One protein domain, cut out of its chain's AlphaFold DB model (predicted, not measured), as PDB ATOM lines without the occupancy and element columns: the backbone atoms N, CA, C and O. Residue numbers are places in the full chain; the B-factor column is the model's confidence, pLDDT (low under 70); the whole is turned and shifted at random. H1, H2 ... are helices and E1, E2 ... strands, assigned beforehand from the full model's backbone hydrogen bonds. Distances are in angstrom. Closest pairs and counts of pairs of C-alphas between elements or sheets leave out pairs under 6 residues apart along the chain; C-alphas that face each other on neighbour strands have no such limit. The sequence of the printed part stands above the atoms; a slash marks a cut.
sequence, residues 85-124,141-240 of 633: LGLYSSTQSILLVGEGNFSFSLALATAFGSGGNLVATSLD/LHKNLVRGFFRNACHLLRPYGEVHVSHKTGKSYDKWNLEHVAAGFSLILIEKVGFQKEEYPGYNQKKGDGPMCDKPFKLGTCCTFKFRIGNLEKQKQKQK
ATOM      1  N   LEU A  85     -32.148   7.110  24.200       91.75
ATOM      2  CA  LEU A  85     -33.607   7.067  24.075       91.75
ATOM      3  C   LEU A  85     -34.151   8.500  24.075       91.75
ATOM      4  O   LEU A  85     -34.104   9.197  25.094       91.75
ATOM      5  N   GLY A  86     -34.642   8.948  22.918       89.19
ATOM      6  CA  GLY A  86     -35.122  10.315  22.715       89.19
ATOM      7  C   GLY A  86     -34.050  11.360  23.047       89.19
ATOM      8  O   GLY A  86     -33.087  11.534  22.306       89.19
ATOM      9  N   LEU A  87     -34.217  12.061  24.172       89.94
ATOM     10  CA  LEU A  87     -33.324  13.143  24.619       89.94
ATOM     11  C   LEU A  87     -32.204  12.706  25.581       89.94
ATOM     12  O   LEU A  87     -31.391  13.548  25.973       89.94
ATOM     13  N   TYR A  88     -32.179  11.436  25.986       93.06
ATOM     14  CA  TYR A  88     -31.398  10.938  27.121       93.06
ATOM     15  C   TYR A  88     -30.429   9.831  26.695       93.06
ATOM     16  O   TYR A  88     -30.727   9.082  25.763       93.06
ATOM     17  N   SER A  89     -29.301   9.687  27.399       91.56
ATOM     18  CA  SER A  89     -28.332   8.606  27.159       91.56
ATOM     19  C   SER A  89     -27.946   7.852  28.433       91.56
ATOM     20  O   SER A  89     -28.035   8.386  29.542       91.56
ATOM     21  N   SER A  90     -27.472   6.616  28.268       88.75
ATOM     22  CA  SER A  90     -27.056   5.728  29.358       88.75
ATOM     23  C   SER A  90     -25.862   6.244  30.175       88.75
ATOM     24  O   SER A  90     -25.673   5.798  31.309       88.75
ATOM     25  N   THR A  91     -25.073   7.191  29.651       85.00
ATOM     26  CA  THR A  91     -23.952   7.824  30.379       85.00
ATOM     27  C   THR A  91     -24.411   8.940  31.327       85.00
ATOM     28  O   THR A  91     -23.652   9.374  32.198       85.00
ATOM     29  N   GLN A  92     -25.649   9.420  31.182       88.12
ATOM     30  CA  GLN A  92     -26.171  10.554  31.937       88.12
ATOM     31  C   GLN A  92     -26.703  10.113  33.304       88.12
ATOM     32  O   GLN A  92     -27.528   9.211  33.409       88.12
ATOM     33  N   SER A  93     -26.292  10.816  34.362       88.38
ATOM     34  CA  SER A  93     -26.902  10.700  35.692       88.38
ATOM     35  C   SER A  93     -28.195  11.525  35.720       88.38
ATOM     36  O   SER A  93     -28.138  12.754  35.635       88.38
ATOM     37  N   ILE A  94     -29.351  10.855  35.790       93.62
ATOM     38  CA  ILE A  94     -30.683  11.452  35.585       93.62
ATOM     39  C   ILE A  94     -31.533  11.310  36.854       93.62
ATOM     40  O   ILE A  94     -31.641  10.227  37.426       93.62
ATOM     41  N   LEU A  95     -32.186  12.404  37.261       94.81
ATOM     42  CA  LEU A  95     -33.170  12.439  38.347       94.81
ATOM     43  C   LEU A  95     -34.568  12.729  37.781       94.81
ATOM     44  O   LEU A  95     -34.807  13.805  37.231       94.81
ATOM     45  N   LEU A  96     -35.493  11.787  37.955       93.12
ATOM     46  CA  LEU A  96     -36.892  11.869  37.536       93.12
ATOM     47  C   LEU A  96     -37.771  12.194  38.755       93.12
ATOM     48  O   LEU A  96     -37.726  11.506  39.780       93.12
ATOM     49  N   VAL A  97     -38.551  13.275  38.659       91.25
ATOM     50  CA  VAL A  97     -39.256  13.883  39.799       91.25
ATOM     51  C   VAL A  97     -40.767  13.864  39.600       91.25
ATOM     52  O   VAL A  97     -41.271  14.512  38.688       91.25
ATOM     53  N   GLY A  98     -41.483  13.177  40.497       84.56
ATOM     54  CA  GLY A  98     -42.948  13.115  40.490       84.56
ATOM     55  C   GLY A  98     -43.510  12.253  39.358       84.56
ATOM     56  O   GLY A  98     -44.476  12.648  38.713       84.56
ATOM     57  N   GLU A  99     -42.882  11.107  39.088       82.75
ATOM     58  CA  GLU A  99     -43.201  10.273  37.918       82.75
ATOM     59  C   GLU A  99     -44.469   9.418  38.115       82.75
ATOM     60  O   GLU A  99     -45.225   9.177  37.177       82.75
ATOM     61  N   GLY A 100     -44.772   9.039  39.360       80.69
ATOM     62  CA  GLY A 100     -46.037   8.410  39.743       80.69
ATOM     63  C   GLY A 100     -46.057   6.892  39.575       80.69
ATOM     64  O   GLY A 100     -46.220   6.175  40.556       80.69
ATOM     65  N   ASN A 101     -45.917   6.376  38.350       82.81
ATOM     66  CA  ASN A 101     -45.973   4.925  38.087       82.81
ATOM     67  C   ASN A 101     -44.665   4.311  37.580       82.81
ATOM     68  O   ASN A 101     -44.664   3.136  37.218       82.81
ATOM     69  N   PHE A 102     -43.580   5.084  37.567       89.25
ATOM     70  CA  PHE A 102     -42.237   4.653  37.172       89.25
ATOM     71  C   PHE A 102     -42.142   4.147  35.718       89.25
ATOM     72  O   PHE A 102     -41.168   3.494  35.345       89.25
ATOM     73  N   SER A 103     -43.133   4.454  34.872       91.00
ATOM     74  CA  SER A 103     -43.233   3.920  33.507       91.00
ATOM     75  C   SER A 103     -42.304   4.618  32.510       91.00
ATOM     76  O   SER A 103     -41.866   4.000  31.544       91.00
ATOM     77  N   PHE A 104     -41.950   5.883  32.754       92.00
ATOM     78  CA  PHE A 104     -40.945   6.610  31.968       92.00
ATOM     79  C   PHE A 104     -39.523   6.177  32.360       92.00
ATOM     80  O   PHE A 104     -38.654   5.967  31.516       92.00
ATOM     81  N   SER A 105     -39.321   5.970  33.661       92.94
ATOM     82  CA  SER A 105     -38.103   5.455  34.285       92.94
ATOM     83  C   SER A 105     -37.801   4.040  33.802       92.94
ATOM     84  O   SER A 105     -36.661   3.741  33.459       92.94
ATOM     85  N   LEU A 106     -38.827   3.187  33.716       92.62
ATOM     86  CA  LEU A 106     -38.727   1.831  33.184       92.62
ATOM     87  C   LEU A 106     -38.410   1.831  31.683       92.62
ATOM     88  O   LEU A 106     -37.555   1.052  31.264       92.62
ATOM     89  N   ALA A 107     -39.017   2.724  30.889       93.88
ATOM     90  CA  ALA A 107     -38.697   2.869  29.465       93.88
ATOM     91  C   ALA A 107     -37.209   3.217  29.257       93.88
ATOM     92  O   ALA A 107     -36.514   2.552  28.487       93.88
ATOM     93  N   LEU A 108     -36.699   4.199  30.012       93.44
ATOM     94  CA  LEU A 108     -35.282   4.584  30.008       93.44
ATOM     95  C   LEU A 108     -34.366   3.444  30.479       93.44
ATOM     96  O   LEU A 108     -33.420   3.094  29.777       93.44
ATOM     97  N   ALA A 109     -34.663   2.822  31.625       93.19
ATOM     98  CA  ALA A 109     -33.869   1.719  32.172       93.19
ATOM     99  C   ALA A 109     -33.788   0.527  31.205       93.19
ATOM    100  O   ALA A 109     -32.718  -0.060  31.038       93.19
ATOM    101  N   THR A 110     -34.901   0.207  30.536       93.25
ATOM    102  CA  THR A 110     -34.985  -0.864  29.532       93.25
ATOM    103  C   THR A 110     -34.131  -0.541  28.309       93.25
ATOM    104  O   THR A 110     -33.303  -1.358  27.915       93.25
ATOM    105  N   ALA A 111     -34.260   0.666  27.746       92.56
ATOM    106  CA  ALA A 111     -33.481   1.078  26.577       92.56
ATOM    107  C   ALA A 111     -31.970   1.154  26.863       92.56
ATOM    108  O   ALA A 111     -31.148   0.792  26.019       92.56
ATOM    109  N   PHE A 112     -31.581   1.571  28.069       93.38
ATOM    110  CA  PHE A 112     -30.181   1.574  28.494       93.38
ATOM    111  C   PHE A 112     -29.672   0.163  28.855       93.38
ATOM    112  O   PHE A 112     -28.466  -0.102  28.805       93.38
ATOM    113  N   GLY A 113     -30.568  -0.773  29.181       89.38
ATOM    114  CA  GLY A 113     -30.232  -2.077  29.758       89.38
ATOM    115  C   GLY A 113     -29.699  -1.983  31.194       89.38
ATOM    116  O   GLY A 113     -29.034  -2.901  31.663       89.38
ATOM    117  N   SER A 114     -29.922  -0.856  31.876       86.94
ATOM    118  CA  SER A 114     -29.551  -0.640  33.275       86.94
ATOM    119  C   SER A 114     -30.249   0.593  33.847       86.94
ATOM    120  O   SER A 114     -30.298   1.645  33.210       86.94
ATOM    121  N   GLY A 115     -30.723   0.487  35.089       84.31
ATOM    122  CA  GLY A 115     -31.200   1.625  35.877       84.31
ATOM    123  C   GLY A 115     -30.109   2.346  36.681       84.31
ATOM    124  O   GLY A 115     -30.426   3.313  37.359       84.31
ATOM    125  N   GLY A 116     -28.841   1.912  36.639       84.31
ATOM    126  CA  GLY A 116     -27.808   2.334  37.605       84.31
ATOM    127  C   GLY A 116     -27.482   3.837  37.646       84.31
ATOM    128  O   GLY A 116     -27.021   4.333  38.670       84.31
ATOM    129  N   ASN A 117     -27.757   4.571  36.563       87.38
ATOM    130  CA  ASN A 117     -27.588   6.029  36.486       87.38
ATOM    131  C   ASN A 117     -28.902   6.819  36.682       87.38
ATOM    132  O   ASN A 117     -28.897   8.051  36.600       87.38
ATOM    133  N   LEU A 118     -30.021   6.132  36.940       90.62
ATOM    134  CA  LEU A 118     -31.353   6.712  37.108       90.62
ATOM    135  C   LEU A 118     -31.751   6.760  38.587       90.62
ATOM    136  O   LEU A 118     -31.681   5.764  39.300       90.62
ATOM    137  N   VAL A 119     -32.272   7.902  39.027       92.69
ATOM    138  CA  VAL A 119     -33.005   8.029  40.293       92.69
ATOM    139  C   VAL A 119     -34.415   8.494  39.966       92.69
ATOM    140  O   VAL A 119     -34.589   9.563  39.387       92.69
ATOM    141  N   ALA A 120     -35.428   7.715  40.335       90.44
ATOM    142  CA  ALA A 120     -36.829   8.047  40.099       90.44
ATOM    143  C   ALA A 120     -37.580   8.242  41.418       90.44
ATOM    144  O   ALA A 120     -37.287   7.580  42.412       90.44
ATOM    145  N   THR A 121     -38.552   9.156  41.437       89.69
ATOM    146  CA  THR A 121     -39.318   9.490  42.647       89.69
ATOM    147  C   THR A 121     -40.806   9.683  42.351       89.69
ATOM    148  O   THR A 121     -41.176  10.333  41.369       89.69
ATOM    149  N   SER A 122     -41.653   9.158  43.239       84.31
ATOM    150  CA  SER A 122     -43.084   9.480  43.336       84.31
ATOM    151  C   SER A 122     -43.363  10.289  44.610       84.31
ATOM    152  O   SER A 122     -42.492  10.433  45.472       84.31
ATOM    153  N   LEU A 123     -44.576  10.828  44.720       72.12
ATOM    154  CA  LEU A 123     -45.121  11.430  45.934       72.12
ATOM    155  C   LEU A 123     -46.499  10.814  46.185       72.12
ATOM    156  O   LEU A 123     -47.513  11.340  45.734       72.12
ATOM    157  N   ASP A 124     -46.513   9.683  46.881       58.59
ATOM    158  CA  ASP A 124     -47.733   8.910  47.098       58.59
ATOM    159  C   ASP A 124     -48.471   9.458  48.331       58.59
ATOM    160  O   ASP A 124     -48.049   9.264  49.472       58.59
ATOM    161  N   LEU A 141     -51.305  27.800  41.579       66.94
ATOM    162  CA  LEU A 141     -50.866  26.608  42.321       66.94
ATOM    163  C   LEU A 141     -49.825  25.809  41.520       66.94
ATOM    164  O   LEU A 141     -48.730  25.537  42.015       66.94
ATOM    165  N   HIS A 142     -50.109  25.520  40.247       70.81
ATOM    166  CA  HIS A 142     -49.156  24.825  39.383       70.81
ATOM    167  C   HIS A 142     -47.896  25.658  39.084       70.81
ATOM    168  O   HIS A 142     -46.792  25.113  39.050       70.81
ATOM    169  N   LYS A 143     -48.008  26.987  38.937       74.94
ATOM    170  CA  LYS A 143     -46.825  27.866  38.843       74.94
ATOM    171  C   LYS A 143     -45.965  27.814  40.104       74.94
ATOM    172  O   LYS A 143     -44.743  27.847  39.991       74.94
ATOM    173  N   ASN A 144     -46.563  27.697  41.290       73.75
ATOM    174  CA  ASN A 144     -45.823  27.515  42.540       73.75
ATOM    175  C   ASN A 144     -45.120  26.152  42.614       73.75
ATOM    176  O   ASN A 144     -43.955  26.116  43.010       73.75
ATOM    177  N   LEU A 145     -45.751  25.071  42.142       82.56
ATOM    178  CA  LEU A 145     -45.097  23.765  41.983       82.56
ATOM    179  C   LEU A 145     -43.868  23.861  41.061       82.56
ATOM    180  O   LEU A 145     -42.773  23.455  41.447       82.56
ATOM    181  N   VAL A 146     -44.010  24.480  39.884       84.62
ATOM    182  CA  VAL A 146     -42.912  24.662  38.915       84.62
ATOM    183  C   VAL A 146     -41.800  25.578  39.455       84.62
ATOM    184  O   VAL A 146     -40.620  25.283  39.268       84.62
ATOM    185  N   ARG A 147     -42.137  26.652  40.186       78.00
ATOM    186  CA  ARG A 147     -41.154  27.482  40.917       78.00
ATOM    187  C   ARG A 147     -40.394  26.658  41.957       78.00
ATOM    188  O   ARG A 147     -39.176  26.782  42.056       78.00
ATOM    189  N   GLY A 148     -41.098  25.818  42.719       77.31
ATOM    190  CA  GLY A 148     -40.506  24.907  43.698       77.31
ATOM    191  C   GLY A 148     -39.556  23.901  43.050       77.31
ATOM    192  O   GLY A 148     -38.438  23.724  43.531       77.31
ATOM    193  N   PHE A 149     -39.957  23.307  41.926       89.69
ATOM    194  CA  PHE A 149     -39.121  22.401  41.145       89.69
ATOM    195  C   PHE A 149     -37.838  23.087  40.658       89.69
ATOM    196  O   PHE A 149     -36.752  22.656  41.038       89.69
ATOM    197  N   PHE A 150     -37.933  24.199  39.914       84.56
ATOM    198  CA  PHE A 150     -36.746  24.904  39.405       84.56
ATOM    199  C   PHE A 150     -35.800  25.366  40.522       84.56
ATOM    200  O   PHE A 150     -34.584  25.247  40.365       84.56
ATOM    201  N   ARG A 151     -36.343  25.842  41.654       77.38
ATOM    202  CA  ARG A 151     -35.555  26.270  42.820       77.38
ATOM    203  C   ARG A 151     -34.727  25.141  43.432       77.38
ATOM    204  O   ARG A 151     -33.638  25.408  43.919       77.38
ATOM    205  N   ASN A 152     -35.240  23.913  43.464       80.44
ATOM    206  CA  ASN A 152     -34.486  22.776  43.994       80.44
ATOM    207  C   ASN A 152     -33.556  22.194  42.922       80.44
ATOM    208  O   ASN A 152     -32.376  21.980  43.186       80.44
ATOM    209  N   ALA A 153     -34.061  22.015  41.696       83.12
ATOM    210  CA  ALA A 153     -33.313  21.441  40.585       83.12
ATOM    211  C   ALA A 153     -32.010  22.203  40.299       83.12
ATOM    212  O   ALA A 153     -30.976  21.567  40.124       83.12
ATOM    213  N   CYS A 154     -32.008  23.545  40.324       76.50
ATOM    214  CA  CYS A 154     -30.802  24.326  40.021       76.50
ATOM    215  C   CYS A 154     -29.630  24.097  40.996       76.50
ATOM    216  O   CYS A 154     -28.482  24.278  40.589       76.50
ATOM    217  N   HIS A 155     -29.887  23.649  42.232       74.12
ATOM    218  CA  HIS A 155     -28.851  23.289  43.209       74.12
ATOM    219  C   HIS A 155     -28.343  21.840  43.067       74.12
ATOM    220  O   HIS A 155     -27.316  21.504  43.649       74.12
ATOM    221  N   LEU A 156     -29.030  20.990  42.295       79.62
ATOM    222  CA  LEU A 156     -28.662  19.583  42.064       79.62
ATOM    223  C   LEU A 156     -27.850  19.374  40.771       79.62
ATOM    224  O   LEU A 156     -27.371  18.272  40.504       79.62
ATOM    225  N   LEU A 157     -27.685  20.414  39.947       74.06
ATOM    226  CA  LEU A 157     -27.021  20.309  38.646       74.06
ATOM    227  C   LEU A 157     -25.493  20.233  38.753       74.06
ATOM    228  O   LEU A 157     -24.828  21.171  39.201       74.06
ATOM    229  N   ARG A 158     -24.926  19.167  38.175       67.50
ATOM    230  CA  ARG A 158     -23.501  19.089  37.813       67.50
ATOM    231  C   ARG A 158     -23.106  20.234  36.852       67.50
ATOM    232  O   ARG A 158     -23.972  20.851  36.218       67.50
ATOM    233  N   PRO A 159     -21.807  20.539  36.673       52.81
ATOM    234  CA  PRO A 159     -21.357  21.413  35.592       52.81
ATOM    235  C   PRO A 159     -21.951  21.002  34.236       52.81
ATOM    236  O   PRO A 159     -21.899  19.840  33.861       52.81
ATOM    237  N   TYR A 160     -22.550  21.967  33.530       62.88
ATOM    238  CA  TYR A 160     -23.277  21.789  32.260       62.88
ATOM    239  C   TYR A 160     -24.542  20.909  32.299       62.88
ATOM    240  O   TYR A 160     -25.188  20.786  31.261       62.88
ATOM    241  N   GLY A 161     -24.937  20.386  33.465       77.38
ATOM    242  CA  GLY A 161     -26.176  19.628  33.645       77.38
ATOM    243  C   GLY A 161     -27.435  20.436  33.316       77.38
ATOM    244  O   GLY A 161     -27.449  21.669  33.421       77.38
ATOM    245  N   GLU A 162     -28.490  19.723  32.923       90.69
ATOM    246  CA  GLU A 162     -29.733  20.291  32.398       90.69
ATOM    247  C   GLU A 162     -30.934  20.053  33.325       90.69
ATOM    248  O   GLU A 162     -31.023  19.020  33.981       90.69
ATOM    249  N   VAL A 163     -31.898  20.977  33.323       93.94
ATOM    250  CA  VAL A 163     -33.265  20.727  33.805       93.94
ATOM    251  C   VAL A 163     -34.161  20.536  32.590       93.94
ATOM    252  O   VAL A 163     -34.223  21.418  31.733       93.94
ATOM    253  N   HIS A 164     -34.870  19.413  32.520       94.94
ATOM    254  CA  HIS A 164     -35.872  19.143  31.488       94.94
ATOM    255  C   HIS A 164     -37.269  19.310  32.090       94.94
ATOM    256  O   HIS A 164     -37.528  18.842  33.197       94.94
ATOM    257  N   VAL A 165     -38.172  19.985  31.375       93.62
ATOM    258  CA  VAL A 165     -39.594  20.091  31.742       93.62
ATOM    259  C   VAL A 165     -40.449  19.790  30.518       93.62
ATOM    260  O   VAL A 165     -40.573  20.628  29.624       93.62
ATOM    261  N   SER A 166     -41.054  18.604  30.481       91.06
ATOM    262  CA  SER A 166     -42.043  18.225  29.466       91.06
ATOM    263  C   SER A 166     -43.396  18.847  29.804       91.06
ATOM    264  O   SER A 166     -43.964  18.579  30.862       91.06
ATOM    265  N   HIS A 167     -43.921  19.702  28.926       89.00
ATOM    266  CA  HIS A 167     -45.145  20.462  29.188       89.00
ATOM    267  C   HIS A 167     -46.033  20.581  27.946       89.00
ATOM    268  O   HIS A 167     -45.550  20.638  26.813       89.00
ATOM    269  N   LYS A 168     -47.351  20.667  28.166       86.50
ATOM    270  CA  LYS A 168     -48.338  20.953  27.112       86.50
ATOM    271  C   LYS A 168     -48.115  22.359  26.546       86.50
ATOM    272  O   LYS A 168     -47.664  23.260  27.250       86.50
ATOM    273  N   THR A 169     -48.451  22.562  25.281       81.19
ATOM    274  CA  THR A 169     -48.299  23.853  24.590       81.19
ATOM    275  C   THR A 169     -49.619  24.312  23.978       81.19
ATOM    276  O   THR A 169     -50.552  23.521  23.835       81.19
ATOM    277  N   GLY A 170     -49.731  25.604  23.671       79.56
ATOM    278  CA  GLY A 170     -50.947  26.231  23.153       79.56
ATOM    279  C   GLY A 170     -51.597  27.217  24.131       79.56
ATOM    280  O   GLY A 170     -51.254  27.285  25.313       79.56
ATOM    281  N   LYS A 171     -52.582  27.976  23.622       68.56
ATOM    282  CA  LYS A 171     -53.079  29.274  24.145       68.56
ATOM    283  C   LYS A 171     -53.353  29.389  25.658       68.56
ATOM    284  O   LYS A 171     -53.313  30.501  26.186       68.56
ATOM    285  N   SER A 172     -53.675  28.302  26.361       75.56
ATOM    286  CA  SER A 172     -53.878  28.283  27.822       75.56
ATOM    287  C   SER A 172     -52.607  27.934  28.609       75.56
ATOM    288  O   SER A 172     -52.359  28.531  29.656       75.56
ATOM    289  N   TYR A 173     -51.791  27.011  28.098       78.69
ATOM    290  CA  TYR A 173     -50.563  26.525  28.729       78.69
ATOM    291  C   TYR A 173     -49.375  27.466  28.504       78.69
ATOM    292  O   TYR A 173     -48.578  27.666  29.416       78.69
ATOM    293  N   ASP A 174     -49.290  28.137  27.353       78.75
ATOM    294  CA  ASP A 174     -48.193  29.076  27.063       78.75
ATOM    295  C   ASP A 174     -48.172  30.265  28.057       78.75
ATOM    296  O   ASP A 174     -47.113  30.797  28.394       78.75
ATOM    297  N   LYS A 175     -49.335  30.607  28.644       77.94
ATOM    298  CA  LYS A 175     -49.504  31.599  29.733       77.94
ATOM    299  C   LYS A 175     -48.820  31.212  31.057       77.94
ATOM    300  O   LYS A 175     -48.835  31.993  32.017       77.94
ATOM    301  N   TRP A 176     -48.241  30.014  31.143       79.62
ATOM    302  CA  TRP A 176     -47.407  29.602  32.271       79.62
ATOM    303  C   TRP A 176     -46.006  30.215  32.194       79.62
ATOM    304  O   TRP A 176     -45.412  30.460  33.240       79.62
ATOM    305  N   ASN A 177     -45.529  30.533  30.981       84.25
ATOM    306  CA  ASN A 177     -44.258  31.206  30.702       84.25
ATOM    307  C   ASN A 177     -43.063  30.586  31.459       84.25
ATOM    308  O   ASN A 177     -42.400  31.239  32.266       84.25
ATOM    309  N   LEU A 178     -42.808  29.299  31.193       87.00
ATOM    310  CA  LEU A 178     -41.763  28.512  31.863       87.00
ATOM    311  C   LEU A 178     -40.372  29.161  31.773       87.00
ATOM    312  O   LEU A 178     -39.621  29.084  32.737       87.00
ATOM    313  N   GLU A 179     -40.048  29.848  30.670       88.31
ATOM    314  CA  GLU A 179     -38.783  30.584  30.523       88.31
ATOM    315  C   GLU A 179     -38.655  31.726  31.541       88.31
ATOM    316  O   GLU A 179     -37.628  31.841  32.205       88.31
ATOM    317  N   HIS A 180     -39.706  32.527  31.740       81.62
ATOM    318  CA  HIS A 180     -39.701  33.579  32.757       81.62
ATOM    319  C   HIS A 180     -39.634  33.016  34.186       81.62
ATOM    320  O   HIS A 180     -38.960  33.590  35.040       81.62
ATOM    321  N   VAL A 181     -40.291  31.878  34.448       84.19
ATOM    322  CA  VAL A 181     -40.217  31.210  35.759       84.19
ATOM    323  C   VAL A 181     -38.805  30.665  36.018       84.19
ATOM    324  O   VAL A 181     -38.260  30.895  37.096       84.19
ATOM    325  N   ALA A 182     -38.186  30.012  35.032       83.00
ATOM    326  CA  ALA A 182     -36.823  29.482  35.110       83.00
ATOM    327  C   ALA A 182     -35.764  30.593  35.267       83.00
ATOM    328  O   ALA A 182     -34.847  30.470  36.086       83.00
ATOM    329  N   ALA A 183     -35.930  31.721  34.566       76.00
ATOM    330  CA  ALA A 183     -35.033  32.873  34.653       76.00
ATOM    331  C   ALA A 183     -34.942  33.458  36.078       76.00
ATOM    332  O   ALA A 183     -33.888  33.966  36.467       76.00
ATOM    333  N   GLY A 184     -36.001  33.321  36.889       68.81
ATOM    334  CA  GLY A 184     -35.994  33.674  38.315       68.81
ATOM    335  C   GLY A 184     -34.995  32.873  39.167       68.81
ATOM    336  O   GLY A 184     -34.621  33.325  40.247       68.81
ATOM    337  N   PHE A 185     -34.517  31.730  38.664       78.25
ATOM    338  CA  PHE A 185     -33.556  30.833  39.316       78.25
ATOM    339  C   PHE A 185     -32.220  30.741  38.553       78.25
ATOM    340  O   PHE A 185     -31.466  29.787  38.724       78.25
ATOM    341  N   SER A 186     -31.911  31.734  37.705       77.31
ATOM    342  CA  SER A 186     -30.728  31.759  36.818       77.31
ATOM    343  C   SER A 186     -30.630  30.577  35.839       77.31
ATOM    344  O   SER A 186     -29.549  30.269  35.333       77.31
ATOM    345  N   LEU A 187     -31.755  29.921  35.544       80.25
ATOM    346  CA  LEU A 187     -31.858  28.907  34.501       80.25
ATOM    347  C   LEU A 187     -32.254  29.584  33.181       80.25
ATOM    348  O   LEU A 187     -33.259  30.288  33.117       80.25
ATOM    349  N   ILE A 188     -31.465  29.368  32.128       83.38
ATOM    350  CA  ILE A 188     -31.755  29.863  30.776       83.38
ATOM    351  C   ILE A 188     -32.314  28.734  29.915       83.38
ATOM    352  O   ILE A 188     -31.796  27.617  29.955       83.38
ATOM    353  N   LEU A 189     -33.345  29.026  29.118       89.50
ATOM    354  CA  LEU A 189     -33.820  28.109  28.084       89.50
ATOM    355  C   LEU A 189     -32.750  28.018  26.988       89.50
ATOM    356  O   LEU A 189     -32.288  29.039  26.471       89.50
ATOM    357  N   ILE A 190     -32.335  26.799  26.656       88.12
ATOM    358  CA  ILE A 190     -31.350  26.528  25.600       88.12
ATOM    359  C   ILE A 190     -32.029  25.916  24.383       88.12
ATOM    360  O   ILE A 190     -31.710  26.286  23.256       88.12
ATOM    361  N   GLU A 191     -32.985  25.023  24.620       89.62
ATOM    362  CA  GLU A 191     -33.640  24.242  23.584       89.62
ATOM    363  C   GLU A 191     -35.081  23.917  23.999       89.62
ATOM    364  O   GLU A 191     -35.387  23.760  25.183       89.62
ATOM    365  N   LYS A 192     -35.977  23.836  23.016       91.81
ATOM    366  CA  LYS A 192     -37.363  23.393  23.181       91.81
ATOM    367  C   LYS A 192     -37.630  22.358  22.093       91.81
ATOM    368  O   LYS A 192     -37.843  22.737  20.944       91.81
ATOM    369  N   VAL A 193     -37.591  21.082  22.456       91.25
ATOM    370  CA  VAL A 193     -37.843  19.968  21.528       91.25
ATOM    371  C   VAL A 193     -39.324  19.595  21.590       91.25
ATOM    372  O   VAL A 193     -39.977  19.828  22.610       91.25
ATOM    373  N   GLY A 194     -39.875  19.027  20.515       90.19
ATOM    374  CA  GLY A 194     -41.151  18.314  20.605       90.19
ATOM    375  C   GLY A 194     -41.063  17.177  21.629       90.19
ATOM    376  O   GLY A 194     -39.979  16.666  21.893       90.19
ATOM    377  N   PHE A 195     -42.188  16.816  22.237       90.44
ATOM    378  CA  PHE A 195     -42.294  15.609  23.050       90.44
ATOM    379  C   PHE A 195     -43.345  14.705  22.416       90.44
ATOM    380  O   PHE A 195     -44.537  15.018  22.501       90.44
ATOM    381  N   GLN A 196     -42.900  13.612  21.797       88.12
ATOM    382  CA  GLN A 196     -43.771  12.507  21.411       88.12
ATOM    383  C   GLN A 196     -43.782  11.467  22.532       88.12
ATOM    384  O   GLN A 196     -42.776  11.255  23.213       88.12
ATOM    385  N   LYS A 197     -44.918  10.804  22.745       86.81
ATOM    386  CA  LYS A 197     -45.011   9.706  23.720       86.81
ATOM    387  C   LYS A 197     -44.368   8.431  23.163       86.81
ATOM    388  O   LYS A 197     -43.835   7.617  23.908       86.81
ATOM    389  N   GLU A 198     -44.429   8.292  21.850       87.69
ATOM    390  CA  GLU A 198     -44.088   7.124  21.049       87.69
ATOM    391  C   GLU A 198     -42.571   6.848  21.046       87.69
ATOM    392  O   GLU A 198     -42.153   5.712  20.848       87.69
ATOM    393  N   GLU A 199     -41.759   7.863  21.367       89.44
ATOM    394  CA  GLU A 199     -40.318   7.760  21.656       89.44
ATOM    395  C   GLU A 199     -39.992   6.942  22.926       89.44
ATOM    396  O   GLU A 199     -38.840   6.557  23.115       89.44
ATOM    397  N   TYR A 200     -40.972   6.684  23.806       91.56
ATOM    398  CA  TYR A 200     -40.766   6.067  25.125       91.56
ATOM    399  C   TYR A 200     -41.677   4.832  25.298       91.56
ATOM    400  O   TYR A 200     -42.757   4.934  25.895       91.56
ATOM    401  N   PRO A 201     -41.280   3.652  24.776       90.00
ATOM    402  CA  PRO A 201     -42.081   2.431  24.845       90.00
ATOM    403  C   PRO A 201     -42.508   2.080  26.277       90.00
ATOM    404  O   PRO A 201     -41.698   2.081  27.197       90.00
ATOM    405  N   GLY A 202     -43.797   1.790  26.469       85.31
ATOM    406  CA  GLY A 202     -44.373   1.463  27.781       85.31
ATOM    407  C   GLY A 202     -44.716   2.660  28.682       85.31
ATOM    408  O   GLY A 202     -45.443   2.475  29.658       85.31
ATOM    409  N   TYR A 203     -44.293   3.890  28.356       87.50
ATOM    410  CA  TYR A 203     -44.633   5.074  29.152       87.50
ATOM    411  C   TYR A 203     -46.156   5.285  29.239       87.50
ATOM    412  O   TYR A 203     -46.867   5.284  28.230       87.50
ATOM    413  N   ASN A 204     -46.687   5.511  30.443       83.56
ATOM    414  CA  ASN A 204     -48.110   5.735  30.677       83.56
ATOM    415  C   ASN A 204     -48.361   6.863  31.687       83.56
ATOM    416  O   ASN A 204     -48.329   6.655  32.896       83.56
ATOM    417  N   GLN A 205     -48.663   8.054  31.174       78.94
ATOM    418  CA  GLN A 205     -48.899   9.260  31.959       78.94
ATOM    419  C   GLN A 205     -50.172   9.173  32.829       78.94
ATOM    420  O   GLN A 205     -51.294   9.121  32.315       78.94
ATOM    421  N   LYS A 206     -49.998   9.218  34.156       75.00
ATOM    422  CA  LYS A 206     -51.084   9.359  35.144       75.00
ATOM    423  C   LYS A 206     -51.394  10.830  35.439       75.00
ATOM    424  O   LYS A 206     -50.601  11.721  35.135       75.00
ATOM    425  N   LYS A 207     -52.559  11.101  36.032       68.75
ATOM    426  CA  LYS A 207     -52.834  12.393  36.681       68.75
ATOM    427  C   LYS A 207     -52.197  12.404  38.073       68.75
ATOM    428  O   LYS A 207     -51.869  11.352  38.617       68.75
ATOM    429  N   GLY A 208     -52.048  13.599  38.641       66.19
ATOM    430  CA  GLY A 208     -51.712  13.757  40.056       66.19
ATOM    431  C   GLY A 208     -52.865  13.352  40.983       66.19
ATOM    432  O   GLY A 208     -53.821  12.701  40.559       66.19
ATOM    433  N   ASP A 209     -52.756  13.778  42.238       61.41
ATOM    434  CA  ASP A 209     -53.641  13.418  43.350       61.41
ATOM    435  C   ASP A 209     -55.153  13.634  43.090       61.41
ATOM    436  O   ASP A 209     -55.571  14.460  42.271       61.41
ATOM    437  N   GLY A 210     -55.978  12.889  43.828       62.72
ATOM    438  CA  GLY A 210     -57.437  12.877  43.769       62.72
ATOM    439  C   GLY A 210     -58.032  11.602  43.143       62.72
ATOM    440  O   GLY A 210     -57.320  10.801  42.538       62.72
ATOM    441  N   PRO A 211     -59.369  11.417  43.207       56.03
ATOM    442  CA  PRO A 211     -60.086  10.171  42.861       56.03
ATOM    443  C   PRO A 211     -60.120   9.826  41.354       56.03
ATOM    444  O   PRO A 211     -60.978   9.084  40.877       56.03
ATOM    445  N   MET A 212     -59.218  10.416  40.569       62.44
ATOM    446  CA  MET A 212     -59.073  10.231  39.126       62.44
ATOM    447  C   MET A 212     -57.595  10.086  38.710       62.44
ATOM    448  O   MET A 212     -57.328  10.132  37.507       62.44
ATOM    449  N   CYS A 213     -56.664   9.937  39.664       65.38
ATOM    450  CA  CYS A 213     -55.210   9.841  39.470       65.38
ATOM    451  C   CYS A 213     -54.814   8.811  38.393       65.38
ATOM    452  O   CYS A 213     -54.186   9.158  37.390       65.38
ATOM    453  N   ASP A 214     -55.290   7.573  38.526       68.50
ATOM    454  CA  ASP A 214     -55.012   6.473  37.596       68.50
ATOM    455  C   ASP A 214     -55.712   6.593  36.233       68.50
ATOM    456  O   ASP A 214     -55.402   5.835  35.314       68.50
ATOM    457  N   LYS A 215     -56.654   7.532  36.056       67.62
ATOM    458  CA  LYS A 215     -57.379   7.649  34.783       67.62
ATOM    459  C   LYS A 215     -56.517   8.366  33.739       67.62
ATOM    460  O   LYS A 215     -56.245   9.562  33.919       67.62
ATOM    461  N   PRO A 216     -56.168   7.710  32.614       65.75
ATOM    462  CA  PRO A 216     -55.334   8.312  31.582       65.75
ATOM    463  C   PRO A 216     -56.001   9.554  30.979       65.75
ATOM    464  O   PRO A 216     -57.222   9.741  31.027       65.75
ATOM    465  N   PHE A 217     -55.189  10.422  30.385       73.50
ATOM    466  CA  PHE A 217     -55.659  11.593  29.648       73.50
ATOM    467  C   PHE A 217     -54.934  11.710  28.310       73.50
ATOM    468  O   PHE A 217     -53.747  11.393  28.206       73.50
ATOM    469  N   LYS A 218     -55.634  12.215  27.286       69.44
ATOM    470  CA  LYS A 218     -55.025  12.497  25.981       69.44
ATOM    471  C   LYS A 218     -53.923  13.550  26.140       69.44
ATOM    472  O   LYS A 218     -54.171  14.650  26.648       69.44
ATOM    473  N   LEU A 219     -52.714  13.214  25.704       74.81
ATOM    474  CA  LEU A 219     -51.679  14.205  25.441       74.81
ATOM    475  C   LEU A 219     -52.099  14.993  24.192       74.81
ATOM    476  O   LEU A 219     -52.560  14.416  23.212       74.81
ATOM    477  N   GLY A 220     -52.006  16.320  24.269       79.06
ATOM    478  CA  GLY A 220     -52.001  17.184  23.087       79.06
ATOM    479  C   GLY A 220     -50.557  17.524  22.722       79.06
ATOM    480  O   GLY A 220     -49.635  16.915  23.260       79.06
ATOM    481  N   THR A 221     -50.344  18.545  21.894       86.00
ATOM    482  CA  THR A 221     -49.000  19.023  21.536       86.00
ATOM    483  C   THR A 221     -48.168  19.347  22.784       86.00
ATOM    484  O   THR A 221     -48.468  20.294  23.522       86.00
ATOM    485  N   CYS A 222     -47.116  18.566  23.021       88.88
ATOM    486  CA  CYS A 222     -46.198  18.718  24.147       88.88
ATOM    487  C   CYS A 222     -44.789  19.062  23.658       88.88
ATOM    488  O   CYS A 222     -44.411  18.761  22.524       88.88
ATOM    489  N   CYS A 223     -44.005  19.705  24.519       91.44
ATOM    490  CA  CYS A 223     -42.601  20.006  24.264       91.44
ATOM    491  C   CYS A 223     -41.769  19.824  25.534       91.44
ATOM    492  O   CYS A 223     -42.216  20.210  26.616       91.44
ATOM    493  N   THR A 224     -40.545  19.325  25.382       93.56
ATOM    494  CA  THR A 224     -39.535  19.306  26.445       93.56
ATOM    495  C   THR A 224     -38.733  20.598  26.391       93.56
ATOM    496  O   THR A 224     -38.027  20.875  25.420       93.56
ATOM    497  N   PHE A 225     -38.850  21.410  27.437       94.00
ATOM    498  CA  PHE A 225     -38.072  22.631  27.615       94.00
ATOM    499  C   PHE A 225     -36.781  22.284  28.366       94.00
ATOM    500  O   PHE A 225     -36.841  21.821  29.507       94.00
ATOM    501  N   LYS A 226     -35.626  22.497  27.728       93.88
ATOM    502  CA  LYS A 226     -34.296  22.161  28.255       93.88
ATOM    503  C   LYS A 226     -33.580  23.425  28.721       93.88
ATOM    504  O   LYS A 226     -33.274  24.322  27.926       93.88
ATOM    505  N   PHE A 227     -33.306  23.491  30.019       92.25
ATOM    506  CA  PHE A 227     -32.655  24.617  30.679       92.25
ATOM    507  C   PHE A 227     -31.276  24.226  31.215       92.25
ATOM    508  O   PHE A 227     -31.083  23.097  31.652       92.25
ATOM    509  N   ARG A 228     -30.332  25.169  31.288       82.38
ATOM    510  CA  ARG A 228     -29.098  25.035  32.097       82.38
ATOM    511  C   ARG A 228     -28.871  26.312  32.902       82.38
ATOM    512  O   ARG A 228     -29.446  27.354  32.585       82.38
ATOM    513  N   ILE A 229     -28.001  26.263  33.909       77.00
ATOM    514  CA  ILE A 229     -27.592  27.469  34.648       77.00
ATOM    515  C   ILE A 229     -26.850  28.419  33.697       77.00
ATOM    516  O   ILE A 229     -25.881  28.025  33.044       77.00
ATOM    517  N   GLY A 230     -27.287  29.676  33.629       64.31
ATOM    518  CA  GLY A 230     -26.742  30.674  32.716       64.31
ATOM    519  C   GLY A 230     -26.668  32.069  33.327       64.31
ATOM    520  O   GLY A 230     -27.558  32.510  34.048       64.31
ATOM    521  N   ASN A 231     -25.602  32.800  33.003       56.69
ATOM    522  CA  ASN A 231     -25.479  34.199  33.399       56.69
ATOM    523  C   ASN A 231     -26.335  35.083  32.472       56.69
ATOM    524  O   ASN A 231     -26.068  35.171  31.269       56.69
ATOM    525  N   LEU A 232     -27.315  35.775  33.057       48.84
ATOM    526  CA  LEU A 232     -28.253  36.681  32.387       48.84
ATOM    527  C   LEU A 232     -27.555  37.759  31.525       48.84
ATOM    528  O   LEU A 232     -28.074  38.148  30.480       48.84
ATOM    529  N   GLU A 233     -26.347  38.199  31.893       47.06
ATOM    530  CA  GLU A 233     -25.555  39.140  31.084       47.06
ATOM    531  C   GLU A 233     -25.090  38.527  29.754       47.06
ATOM    532  O   GLU A 233     -25.166  39.183  28.711       47.06
ATOM    533  N   LYS A 234     -24.692  37.242  29.739       51.38
ATOM    534  CA  LYS A 234     -24.346  36.534  28.490       51.38
ATOM    535  C   LYS A 234     -25.590  36.363  27.596       51.38
ATOM    536  O   LYS A 234     -25.457  36.422  26.372       51.38
ATOM    537  N   GLN A 235     -26.799  36.245  28.165       48.59
ATOM    538  CA  GLN A 235     -28.060  36.233  27.400       48.59
ATOM    539  C   GLN A 235     -28.374  37.610  26.791       48.59
ATOM    540  O   GLN A 235     -28.584  37.688  25.581       48.59
ATOM    541  N   LYS A 236     -28.300  38.703  27.570       52.94
ATOM    542  CA  LYS A 236     -28.445  40.084  27.056       52.94
ATOM    543  C   LYS A 236     -27.476  40.366  25.905       52.94
ATOM    544  O   LYS A 236     -27.874  40.935  24.889       52.94
ATOM    545  N   GLN A 237     -26.219  39.933  26.025       51.53
ATOM    546  CA  GLN A 237     -25.223  40.063  24.958       51.53
ATOM    547  C   GLN A 237     -25.567  39.210  23.727       51.53
ATOM    548  O   GLN A 237     -25.537  39.737  22.613       51.53
ATOM    549  N   LYS A 238     -25.958  37.933  23.891       51.66
ATOM    550  CA  LYS A 238     -26.430  37.081  22.778       51.66
ATOM    551  C   LYS A 238     -27.629  37.705  22.060       51.66
ATOM    552  O   LYS A 238     -27.632  37.755  20.834       51.66
ATOM    553  N   GLN A 239     -28.610  38.224  22.795       51.47
ATOM    554  CA  GLN A 239     -29.827  38.815  22.236       51.47
ATOM    555  C   GLN A 239     -29.541  40.159  21.550       51.47
ATOM    556  O   GLN A 239     -29.963  40.362  20.417       51.47
ATOM    557  N   LYS A 240     -28.691  41.019  22.132       51.22
ATOM    558  CA  LYS A 240     -28.188  42.239  21.470       51.22
ATOM    559  C   LYS A 240     -27.379  41.919  20.202       51.22
ATOM    560  O   LYS A 240     -27.483  42.654  19.224       51.22
TER     561      LYS A 240
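This is residues 85 to 124 and 141 to 240 of the 633 residues of an uncharacterized protein of Digitaria exilis (UniProt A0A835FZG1). The model has two lobes: a larger one in which H2 and H3 cover one face of a strongly twisted three-stranded sheet, E3, E5 and E4, and a smaller one in which H1 packs on the two parallel strands E1 and E2. H4 lies at one end of the longest axis, and the long stretch of residues 196 to 221 passes the smaller lobe and loops out at the other end. The printed part has 140 residues with four named helices and five named strands, in the order E1 H1 E2 H2 E3 H3 E4 E5 H4, of mixed class. The larger sheet runs E3 - E5 - E4, antiparallel. The whole is compact, with a radius of gyration of the C-alphas of 15.7 A and spans of 45 by 36 by 26 A.

E1, residues 94 to 97, begins at C-alpha 94 (-30.683, 11.452, 35.585). H1 is residues 103 to 112, 14.2 A long, and E2 is residues 118 to 121. After the cut, H2 spans residues 141 to 156, 23.3 A, from C-alpha 141 (-50.866, 26.608, 42.321). E3 is residues 162 to 168, 19.4 A; H3 is residues 178 to 183. E4, residues 187 to 195, 20.4 A, bends by 65 degrees at residue 190. E5 is residues 222 to 229, 23.1 A. H4, residues 232 to 240, ends at C-alpha 240 (-28.188, 42.239, 21.470).

E1, H1 and E2 form a strand-helix-strand unit, two parallel neighbour strands with a helix between, with a right-handed crossover; N 96 and O 119 are 2.8 A apart, within hydrogen-bond range. The closest C-alphas of H1 and E2 are those of Ser 105 and Ala 120, 6.5 A. E1 and E3 are near each other, with 5 pairs of C-alphas within 10 A. E3, H3 and E4 form a split unit, E5 standing between its strands, with a right-handed crossover. E5 pairs with E3 through N 165 and O 225, 2.9 A, and with E4, its hairpin partner, through N 224 and O 193, 2.9 A. H2 and H3 make two layers with this sheet, helices on one face of it. H2, at a height over the sheet of 8.8 A, lies over E5. H3, at 8.3 A, only just lies over E5 and E4, with 3 of its C-alphas on each. H2 touches H3 with residues 146 to 150 alone, closest at the C-alphas of Phe 150 and Ala 182, 6.3 A, at a steep tilt of 45 degrees. H4 is only just not on the sheet, with 4 pairs of C-alphas within 10 A. Every O i to N i+4 pair is within hydrogen-bond range in H1, H3 and H4, and 10 of 12 are in H2.

The two C-alphas farthest apart, those of Pro 211 and Lys 240, are 50.0 A apart. Residues 125 to 140 are not printed, and C-alphas 124 and 141 are 18.6 A apart across the cut. The link from E4 to E5 is long, with 26 residues. Mean pLDDT of the printed part is 80.4; residues under 70 include 207 to 216 and 230 to 240.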